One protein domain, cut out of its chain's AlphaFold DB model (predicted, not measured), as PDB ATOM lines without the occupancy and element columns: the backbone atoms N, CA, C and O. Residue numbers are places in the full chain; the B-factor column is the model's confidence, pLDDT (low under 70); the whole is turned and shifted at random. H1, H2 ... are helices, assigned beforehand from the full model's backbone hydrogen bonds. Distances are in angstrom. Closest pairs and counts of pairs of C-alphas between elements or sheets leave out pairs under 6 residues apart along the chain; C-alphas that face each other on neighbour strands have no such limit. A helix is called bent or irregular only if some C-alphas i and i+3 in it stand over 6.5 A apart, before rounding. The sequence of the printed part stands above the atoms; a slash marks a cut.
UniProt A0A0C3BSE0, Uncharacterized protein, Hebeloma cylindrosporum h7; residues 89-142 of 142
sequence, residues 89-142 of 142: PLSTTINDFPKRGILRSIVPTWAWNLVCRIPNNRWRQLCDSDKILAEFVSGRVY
ATOM      1  N   PRO A  89     110.908  63.875  92.505       88.75
ATOM      2  CA  PRO A  89     110.625  64.545  91.237       88.75
ATOM      3  C   PRO A  89     109.176  64.394  90.768       88.75
ATOM      4  O   PRO A  89     108.611  65.342  90.217       88.75
ATOM      5  N   LEU A  90     108.553  63.232  90.994       91.62
ATOM      6  CA  LEU A  90     107.173  62.996  90.576       91.62
ATOM      7  C   LEU A  90     106.181  63.734  91.479       91.62
ATOM      8  O   LEU A  90     105.255  64.366  90.976       91.62
ATOM      9  N   SER A  91     106.399  63.731  92.794       93.19
ATOM     10  CA  SER A  91     105.593  64.495  93.749       93.19
ATOM     11  C   SER A  91     105.616  65.988  93.430       93.19
ATOM     12  O   SER A  91     104.575  66.648  93.497       93.19
ATOM     13  N   THR A  92     106.778  66.543  93.073       93.38
ATOM     14  CA  THR A  92     106.873  67.944  92.639       93.38
ATOM     15  C   THR A  92     106.162  68.167  91.311       93.38
ATOM     16  O   THR A  92     105.345  69.079  91.204       93.38
ATOM     17  N   THR A  93     106.383  67.287  90.336       94.75
ATOM     18  CA  THR A  93     105.725  67.346  89.026       94.75
ATOM     19  C   THR A  93     104.198  67.336  89.149       94.75
ATOM     20  O   THR A  93     103.524  68.156  88.528       94.75
ATOM     21  N   ILE A  94     103.638  66.473  90.003       93.38
ATOM     22  CA  ILE A  94     102.194  66.388  90.273       93.38
ATOM     23  C   ILE A  94     101.665  67.675  90.911       93.38
ATOM     24  O   ILE A  94     100.569  68.118  90.578       93.38
ATOM     25  N   ASN A  95     102.437  68.306  91.799       93.81
ATOM     26  CA  ASN A  95     102.063  69.589  92.398       93.81
ATOM     27  C   ASN A  95     102.089  70.740  91.377       93.81
ATOM     28  O   ASN A  95     101.332  71.702  91.492       93.81
ATOM     29  N   ASP A  96     102.974  70.670  90.385       95.38
ATOM     30  CA  ASP A  96     103.156  71.741  89.406       95.38
ATOM     31  C   ASP A  96     102.265  71.610  88.183       95.38
ATOM     32  O   ASP A  96     101.896  72.628  87.601       95.38
ATOM     33  N   PHE A  97     101.855  70.394  87.831       94.88
ATOM     34  CA  PHE A  97     101.010  70.146  86.670       94.88
ATOM     35  C   PHE A  97      99.719  70.992  86.663       94.88
ATOM     36  O   PHE A  97      99.448  71.641  85.646       94.88
ATOM     37  N   PRO A  98      98.957  71.110  87.772       93.44
ATOM     38  CA  PRO A  98      97.805  72.008  87.828       93.44
ATOM     39  C   PRO A  98      98.188  73.487  87.691       93.44
ATOM     40  O   PRO A  98      97.523  74.228  86.967       93.44
ATOM     41  N   LYS A  99      99.279  73.926  88.336       94.75
ATOM     42  CA  LYS A  99      99.756  75.320  88.270       94.75
ATOM     43  C   LYS A  99     100.138  75.693  86.841       94.75
ATOM     44  O   LYS A  99      99.731  76.742  86.345       94.75
ATOM     45  N   ARG A 100     100.860  74.802  86.159       94.94
ATOM     46  CA  ARG A 100     101.183  74.913  84.737       94.94
ATOM     47  C   ARG A 100      99.916  74.988  83.895       94.94
ATOM     48  O   ARG A 100      99.838  75.842  83.023       94.94
ATOM     49  N   GLY A 101      98.929  74.128  84.151       93.62
ATOM     50  CA  GLY A 101      97.648  74.132  83.439       93.62
ATOM     51  C   GLY A 101      96.921  75.477  83.529       93.62
ATOM     52  O   GLY A 101      96.473  75.996  82.509       93.62
ATOM     53  N   ILE A 102      96.876  76.073  84.725       94.69
ATOM     54  CA  ILE A 102      96.294  77.405  84.955       94.69
ATOM     55  C   ILE A 102      97.098  78.487  84.231       94.69
ATOM     56  O   ILE A 102      96.534  79.297  83.503       94.69
ATOM     57  N   LEU A 103      98.423  78.503  84.382       93.88
ATOM     58  CA  LEU A 103      99.257  79.508  83.717       93.88
ATOM     59  C   LEU A 103      99.150  79.407  82.190       93.88
ATOM     60  O   LEU A 103      99.021  80.411  81.494       93.88
ATOM     61  N   ARG A 104      99.142  78.187  81.655       93.06
ATOM     62  CA  ARG A 104      99.037  77.940  80.218       93.06
ATOM     63  C   ARG A 104      97.675  78.334  79.645       93.06
ATOM     64  O   ARG A 104      97.621  78.656  78.456       93.06
ATOM     65  N   SER A 105      96.600  78.292  80.435       93.38
ATOM     66  CA  SER A 105      95.253  78.646  79.970       93.38
ATOM     67  C   SER A 105      95.036  80.156  79.856       93.38
ATOM     68  O   SER A 105      94.233  80.583  79.030       93.38
ATOM     69  N   ILE A 106      95.778  80.958  80.625       94.94
ATOM     70  CA  ILE A 106      95.674  82.427  80.618       94.94
ATOM     71  C   ILE A 106      96.750  83.115  79.764       94.94
ATOM     72  O   ILE A 106      96.609  84.291  79.434       94.94
ATOM     73  N   VAL A 107      97.821  82.406  79.390       92.94
ATOM     74  CA  VAL A 107      98.938  82.957  78.606       92.94
ATOM     75  C   VAL A 107      98.843  82.538  77.126       92.94
ATOM     76  O   VAL A 107      98.784  81.339  76.829       92.94
ATOM     77  N   PRO A 108      98.900  83.484  76.163       95.56
ATOM     78  CA  PRO A 108      98.992  83.167  74.738       95.56
ATOM     79  C   PRO A 108     100.210  82.297  74.409       95.56
ATOM     80  O   PRO A 108     101.288  82.482  74.972       95.56
ATOM     81  N   THR A 109     100.086  81.393  73.432       94.56
ATOM     82  CA  THR A 109     101.134  80.406  73.100       94.56
ATOM     83  C   THR A 109     102.516  81.031  72.853       94.56
ATOM     84  O   THR A 109     103.519  80.499  73.322       94.56
ATOM     85  N   TRP A 110     102.591  82.171  72.154       95.06
ATOM     86  CA  TRP A 110     103.868  82.845  71.882       95.06
ATOM     87  C   TRP A 110     104.547  83.341  73.168       95.06
ATOM     88  O   TRP A 110     105.758  83.187  73.325       95.06
ATOM     89  N   ALA A 111     103.764  83.884  74.101       94.56
ATOM     90  CA  ALA A 111     104.254  84.401  75.371       94.56
ATOM     91  C   ALA A 111     104.675  83.249  76.284       94.56
ATOM     92  O   ALA A 111     105.736  83.309  76.898       94.56
ATOM     93  N   TRP A 112     103.907  82.156  76.296       94.50
ATOM     94  CA  TRP A 112     104.263  80.936  77.019       94.50
ATOM     95  C   TRP A 112     105.627  80.396  76.573       94.50
ATOM     96  O   TRP A 112     106.483  80.116  77.407       94.50
ATOM     97  N   ASN A 113     105.878  80.344  75.262       93.50
ATOM     98  CA  ASN A 113     107.165  79.897  74.720       93.50
ATOM     99  C   ASN A 113     108.343  80.773  75.169       93.50
ATOM    100  O   ASN A 113     109.451  80.266  75.333       93.50
ATOM    101  N   LEU A 114     108.125  82.076  75.359       93.69
ATOM    102  CA  LEU A 114     109.148  82.992  75.866       93.69
ATOM    103  C   LEU A 114     109.368  82.792  77.369       93.69
ATOM    104  O   LEU A 114     110.505  82.686  77.822       93.69
ATOM    105  N   VAL A 115     108.281  82.652  78.123       91.50
ATOM    106  CA  VAL A 115     108.297  82.391  79.564       91.50
ATOM    107  C   VAL A 115     108.990  81.061  79.895       91.50
ATOM    108  O   VAL A 115     109.779  81.005  80.836       91.50
ATOM    109  N   CYS A 116     108.797  80.003  79.103       93.19
ATOM    110  CA  CYS A 116     109.486  78.720  79.304       93.19
ATOM    111  C   CYS A 116     111.010  78.786  79.087       93.19
ATOM    112  O   CYS A 116     111.727  77.877  79.499       93.19
ATOM    113  N   ARG A 117     111.538  79.840  78.446       93.50
ATOM    114  CA  ARG A 117     112.985  79.993  78.199       93.50
ATOM    115  C   ARG A 117     113.745  80.599  79.376       93.50
ATOM    116  O   ARG A 117     114.976  80.598  79.346       93.50
ATOM    117  N   ILE A 118     113.048  81.092  80.402       94.06
ATOM    118  CA  ILE A 118     113.675  81.689  81.584       94.06
ATOM    119  C   ILE A 118     114.636  80.661  82.221       94.06
ATOM    120  O   ILE A 118     114.231  79.529  82.504       94.06
ATOM    121  N   PRO A 119     115.923  81.008  82.427       92.31
ATOM    122  CA  PRO A 119     116.935  80.083  82.930       92.31
ATOM    123  C   PRO A 119     116.840  79.931  84.454       92.31
ATOM    124  O   PRO A 119     117.723  80.345  85.196       92.31
ATOM    125  N   ASN A 120     115.746  79.337  84.928       94.50
ATOM    126  CA  ASN A 120     115.553  78.976  86.328       94.50
ATOM    127  C   ASN A 120     115.117  77.507  86.416       94.50
ATOM    128  O   ASN A 120     114.136  77.115  85.791       94.50
ATOM    129  N   ASN A 121     115.845  76.698  87.188       91.44
ATOM    130  CA  ASN A 121     115.626  75.249  87.246       91.44
ATOM    131  C   ASN A 121     114.226  74.887  87.762       91.44
ATOM    132  O   ASN A 121     113.544  74.064  87.156       91.44
ATOM    133  N   ARG A 122     113.769  75.549  88.832       92.62
ATOM    134  CA  ARG A 122     112.434  75.335  89.406       92.62
ATOM    135  C   ARG A 122     111.335  75.743  88.425       92.62
ATOM    136  O   ARG A 122     110.336  75.045  88.284       92.62
ATOM    137  N   TRP A 123     111.544  76.853  87.720       94.25
ATOM    138  CA  TRP A 123     110.626  77.320  86.688       94.25
ATOM    139  C   TRP A 123     110.536  76.343  85.517       94.25
ATOM    140  O   TRP A 123     109.439  75.983  85.103       94.25
ATOM    141  N   ARG A 124     111.680  75.852  85.026       93.25
ATOM    142  CA  ARG A 124     111.726  74.845  83.960       93.25
ATOM    143  C   ARG A 124     111.015  73.564  84.365       93.25
ATOM    144  O   ARG A 124     110.202  73.075  83.598       93.25
ATOM    145  N   GLN A 125     111.222  73.086  85.590       93.31
ATOM    146  CA  GLN A 125     110.506  71.922  86.111       93.31
ATOM    147  C   GLN A 125     108.981  72.124  86.112       93.31
ATOM    148  O   GLN A 125     108.246  71.207  85.753       93.31
ATOM    149  N   LEU A 126     108.498  73.323  86.460       95.38
ATOM    150  CA  LEU A 126     107.076  73.658  86.355       95.38
ATOM    151  C   LEU A 126     106.608  73.693  84.894       95.38
ATOM    152  O   LEU A 126     105.542  73.173  84.579       95.38
ATOM    153  N   CYS A 127     107.385  74.294  83.992       94.56
ATOM    154  CA  CYS A 127     107.062  74.357  82.565       94.56
ATOM    155  C   CYS A 127     107.038  72.973  81.899       94.56
ATOM    156  O   CYS A 127     106.184  72.737  81.040       94.56
ATOM    157  N   ASP A 128     107.930  72.080  82.324       94.62
ATOM    158  CA  ASP A 128     108.122  70.725  81.804       94.62
ATOM    159  C   ASP A 128     107.293  69.677  82.565       94.62
ATOM    160  O   ASP A 128     107.409  68.481  82.301       94.62
ATOM    161  N   SER A 129     106.433  70.088  83.505       95.12
ATOM    162  CA  SER A 129     105.712  69.153  84.374       95.12
ATOM    163  C   SER A 129     104.798  68.190  83.602       95.12
ATOM    164  O   SER A 129     104.568  67.066  84.036       95.12
ATOM    165  N   ASP A 130     104.247  68.607  82.455       93.81
ATOM    166  CA  ASP A 130     103.458  67.713  81.599       93.81
ATOM    167  C   ASP A 130     104.326  66.664  80.903       93.81
ATOM    168  O   ASP A 130     103.959  65.492  80.879       93.81
ATOM    169  N   LYS A 131     105.493  67.072  80.398       93.44
ATOM    170  CA  LYS A 131     106.480  66.195  79.774       93.44
ATOM    171  C   LYS A 131     107.007  65.168  80.770       93.44
ATOM    172  O   LYS A 131     106.977  63.982  80.467       93.44
ATOM    173  N   ILE A 132     107.419  65.598  81.965       93.81
ATOM    174  CA  ILE A 132     107.939  64.700  83.008       93.81
ATOM    175  C   ILE A 132     106.876  63.668  83.404       93.81
ATOM    176  O   ILE A 132     107.171  62.477  83.516       93.81
ATOM    177  N   LEU A 133     105.621  64.100  83.579       93.06
ATOM    178  CA  LEU A 133     104.525  63.191  83.907       93.06
ATOM    179  C   LEU A 133     104.240  62.208  82.760       93.06
ATOM    180  O   LEU A 133     104.044  61.018  83.005       93.06
ATOM    181  N   ALA A 134     104.252  62.681  81.511       92.81
ATOM    182  CA  ALA A 134     104.058  61.838  80.334       92.81
ATOM    183  C   ALA A 134     105.179  60.801  80.175       92.81
ATOM    184  O   ALA A 134     104.892  59.636  79.909       92.81
ATOM    185  N   GLU A 135     106.439  61.183  80.383       93.69
ATOM    186  CA  GLU A 135     107.591  60.271  80.374       93.69
ATOM    187  C   GLU A 135     107.487  59.228  81.492       93.69
ATOM    188  O   GLU A 135     107.698  58.038  81.256       93.69
ATOM    189  N   PHE A 136     107.086  59.645  82.698       92.00
ATOM    190  CA  PHE A 136     106.903  58.731  83.822       92.00
ATOM    191  C   PHE A 136     105.855  57.649  83.530       92.00
ATOM    192  O   PHE A 136     106.111  56.470  83.790       92.00
ATOM    193  N   VAL A 137     104.691  58.057  83.009       91.00
ATOM    194  CA  VAL A 137     103.574  57.154  82.696       91.00
ATOM    195  C   VAL A 137     103.906  56.291  81.483       91.00
ATOM    196  O   VAL A 137     103.760  55.076  81.549       91.00
ATOM    197  N   SER A 138     104.391  56.884  80.391       90.88
ATOM    198  CA  SER A 138     104.717  56.133  79.171       90.88
ATOM    199  C   SER A 138     105.777  55.064  79.421       90.88
ATOM    200  O   SER A 138     105.605  53.949  78.958       90.88
ATOM    201  N   GLY A 139     106.798  55.328  80.242       89.56
ATOM    202  CA  GLY A 139     107.798  54.318  80.607       89.56
ATOM    203  C   GLY A 139     107.278  53.139  81.446       89.56
ATOM    204  O   GLY A 139     108.064  52.256  81.771       89.56
ATOM    205  N   ARG A 140     105.997  53.131  81.846       86.31
ATOM    206  CA  ARG A 140     105.387  52.126  82.742       86.31
ATOM    207  C   ARG A 140     104.098  51.503  82.202       86.31
ATOM    208  O   ARG A 140     103.512  50.667  82.879       86.31
ATOM    209  N   VAL A 141     103.638  51.928  81.025       80.12
ATOM    210  CA  VAL A 141     102.399  51.442  80.381       80.12
ATOM    211  C   VAL A 141     102.717  50.621  79.115       80.12
ATOM    212  O   VAL A 141     101.853  50.425  78.266       80.12
ATOM    213  N   TYR A 142     103.948  50.113  79.001       52.53
ATOM    214  CA  TYR A 142     104.364  49.150  77.975       52.53
ATOM    215  C   TYR A 142     104.699  47.802  78.601       52.53
ATOM    216  O   TYR A 142     105.549  47.790  79.521       52.53
TER     217      TYR A 142
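What this domain is: This is residues 89 to 142 of the 142 residues of an uncharacterized protein of Hebeloma cylindrosporum h7 (UniProt A0A0C3BSE0). A long kinked helix, H1, has three shorter helices strung along one side of it: H2 near its last residues, H3 packed on residues 93 to 100, and H4 packed on it at a steep crossing. The chain folds back after H1 through H2 and H3 into H4, and residues 137 to 142, the last two residues of H4 and the four that follow it, stick out at one end and add to the length. The printed part has 54 residues with four named helices in the order H1, H2, H3, H4 and no named strand, an all-helix domain. It is only just compact, close to loose, with a radius of gyration of the C-alphas of 11.8 A, and elongated, spanning 35 by 21 by 16 A.

How they stand to each other: H1, residues 89 to 106, has a kink of 38 degrees near residue 96. It is only just irregular: C-alphas 95 and 98 are 6.7 A apart. H4, residues 129 to 138, touches H1 with 13 pairs of C-alphas within 8 A; the closest are those of Thr 93 and Ser 129, 5.0 A apart. H1 and H4 run opposite ways at a steep tilt of 53 degrees. H3, residues 121 to 127, touches H1 at residues 93 to 100 alone; the closest C-alphas are those of Asp 96 and Leu 126, 5.3 A apart. H1 and H3 run the same way at a steep tilt of 58 degrees. H3 and H4 meet only through their link. H2, residues 109 to 115, is close to H1 but not clearly touching, with the closest C-alphas, those of Arg 104 and Trp 112, 6.8 A apart. H1 and H2 run opposite ways at a steep tilt of 51 degrees. H2 and H3 are near each other, with 5 pairs of C-alphas within 10 A. H2 and H4 are apart. Every O i to N i+4 pair is within hydrogen-bond range in H2, H3 and H4; in H1 12 of 14 are.

Where its parts are: H1 runs 25.6 A from C-alpha 89 at (110.625, 64.545, 91.237) to C-alpha 106 at (95.674, 82.427, 80.618). H4 is 14.1 A long and ends with C-alpha 138 at (104.717, 56.133, 79.171). H2 is 9.9 A long and H3 9.8 A.

The domain as a whole: The two C-alphas farthest apart are those of Ala 111 and Tyr 142, at 35.3 A. The links H1 to H2, H2 to H3 and H3 to H4 are tight, and the printed part has no cut. Residues 137 to 142, of which 137 and 138 belong to H4, stand free. Mean pLDDT of the printed part is 92.3; one residue, Tyr 142, the chain's last, is under 70.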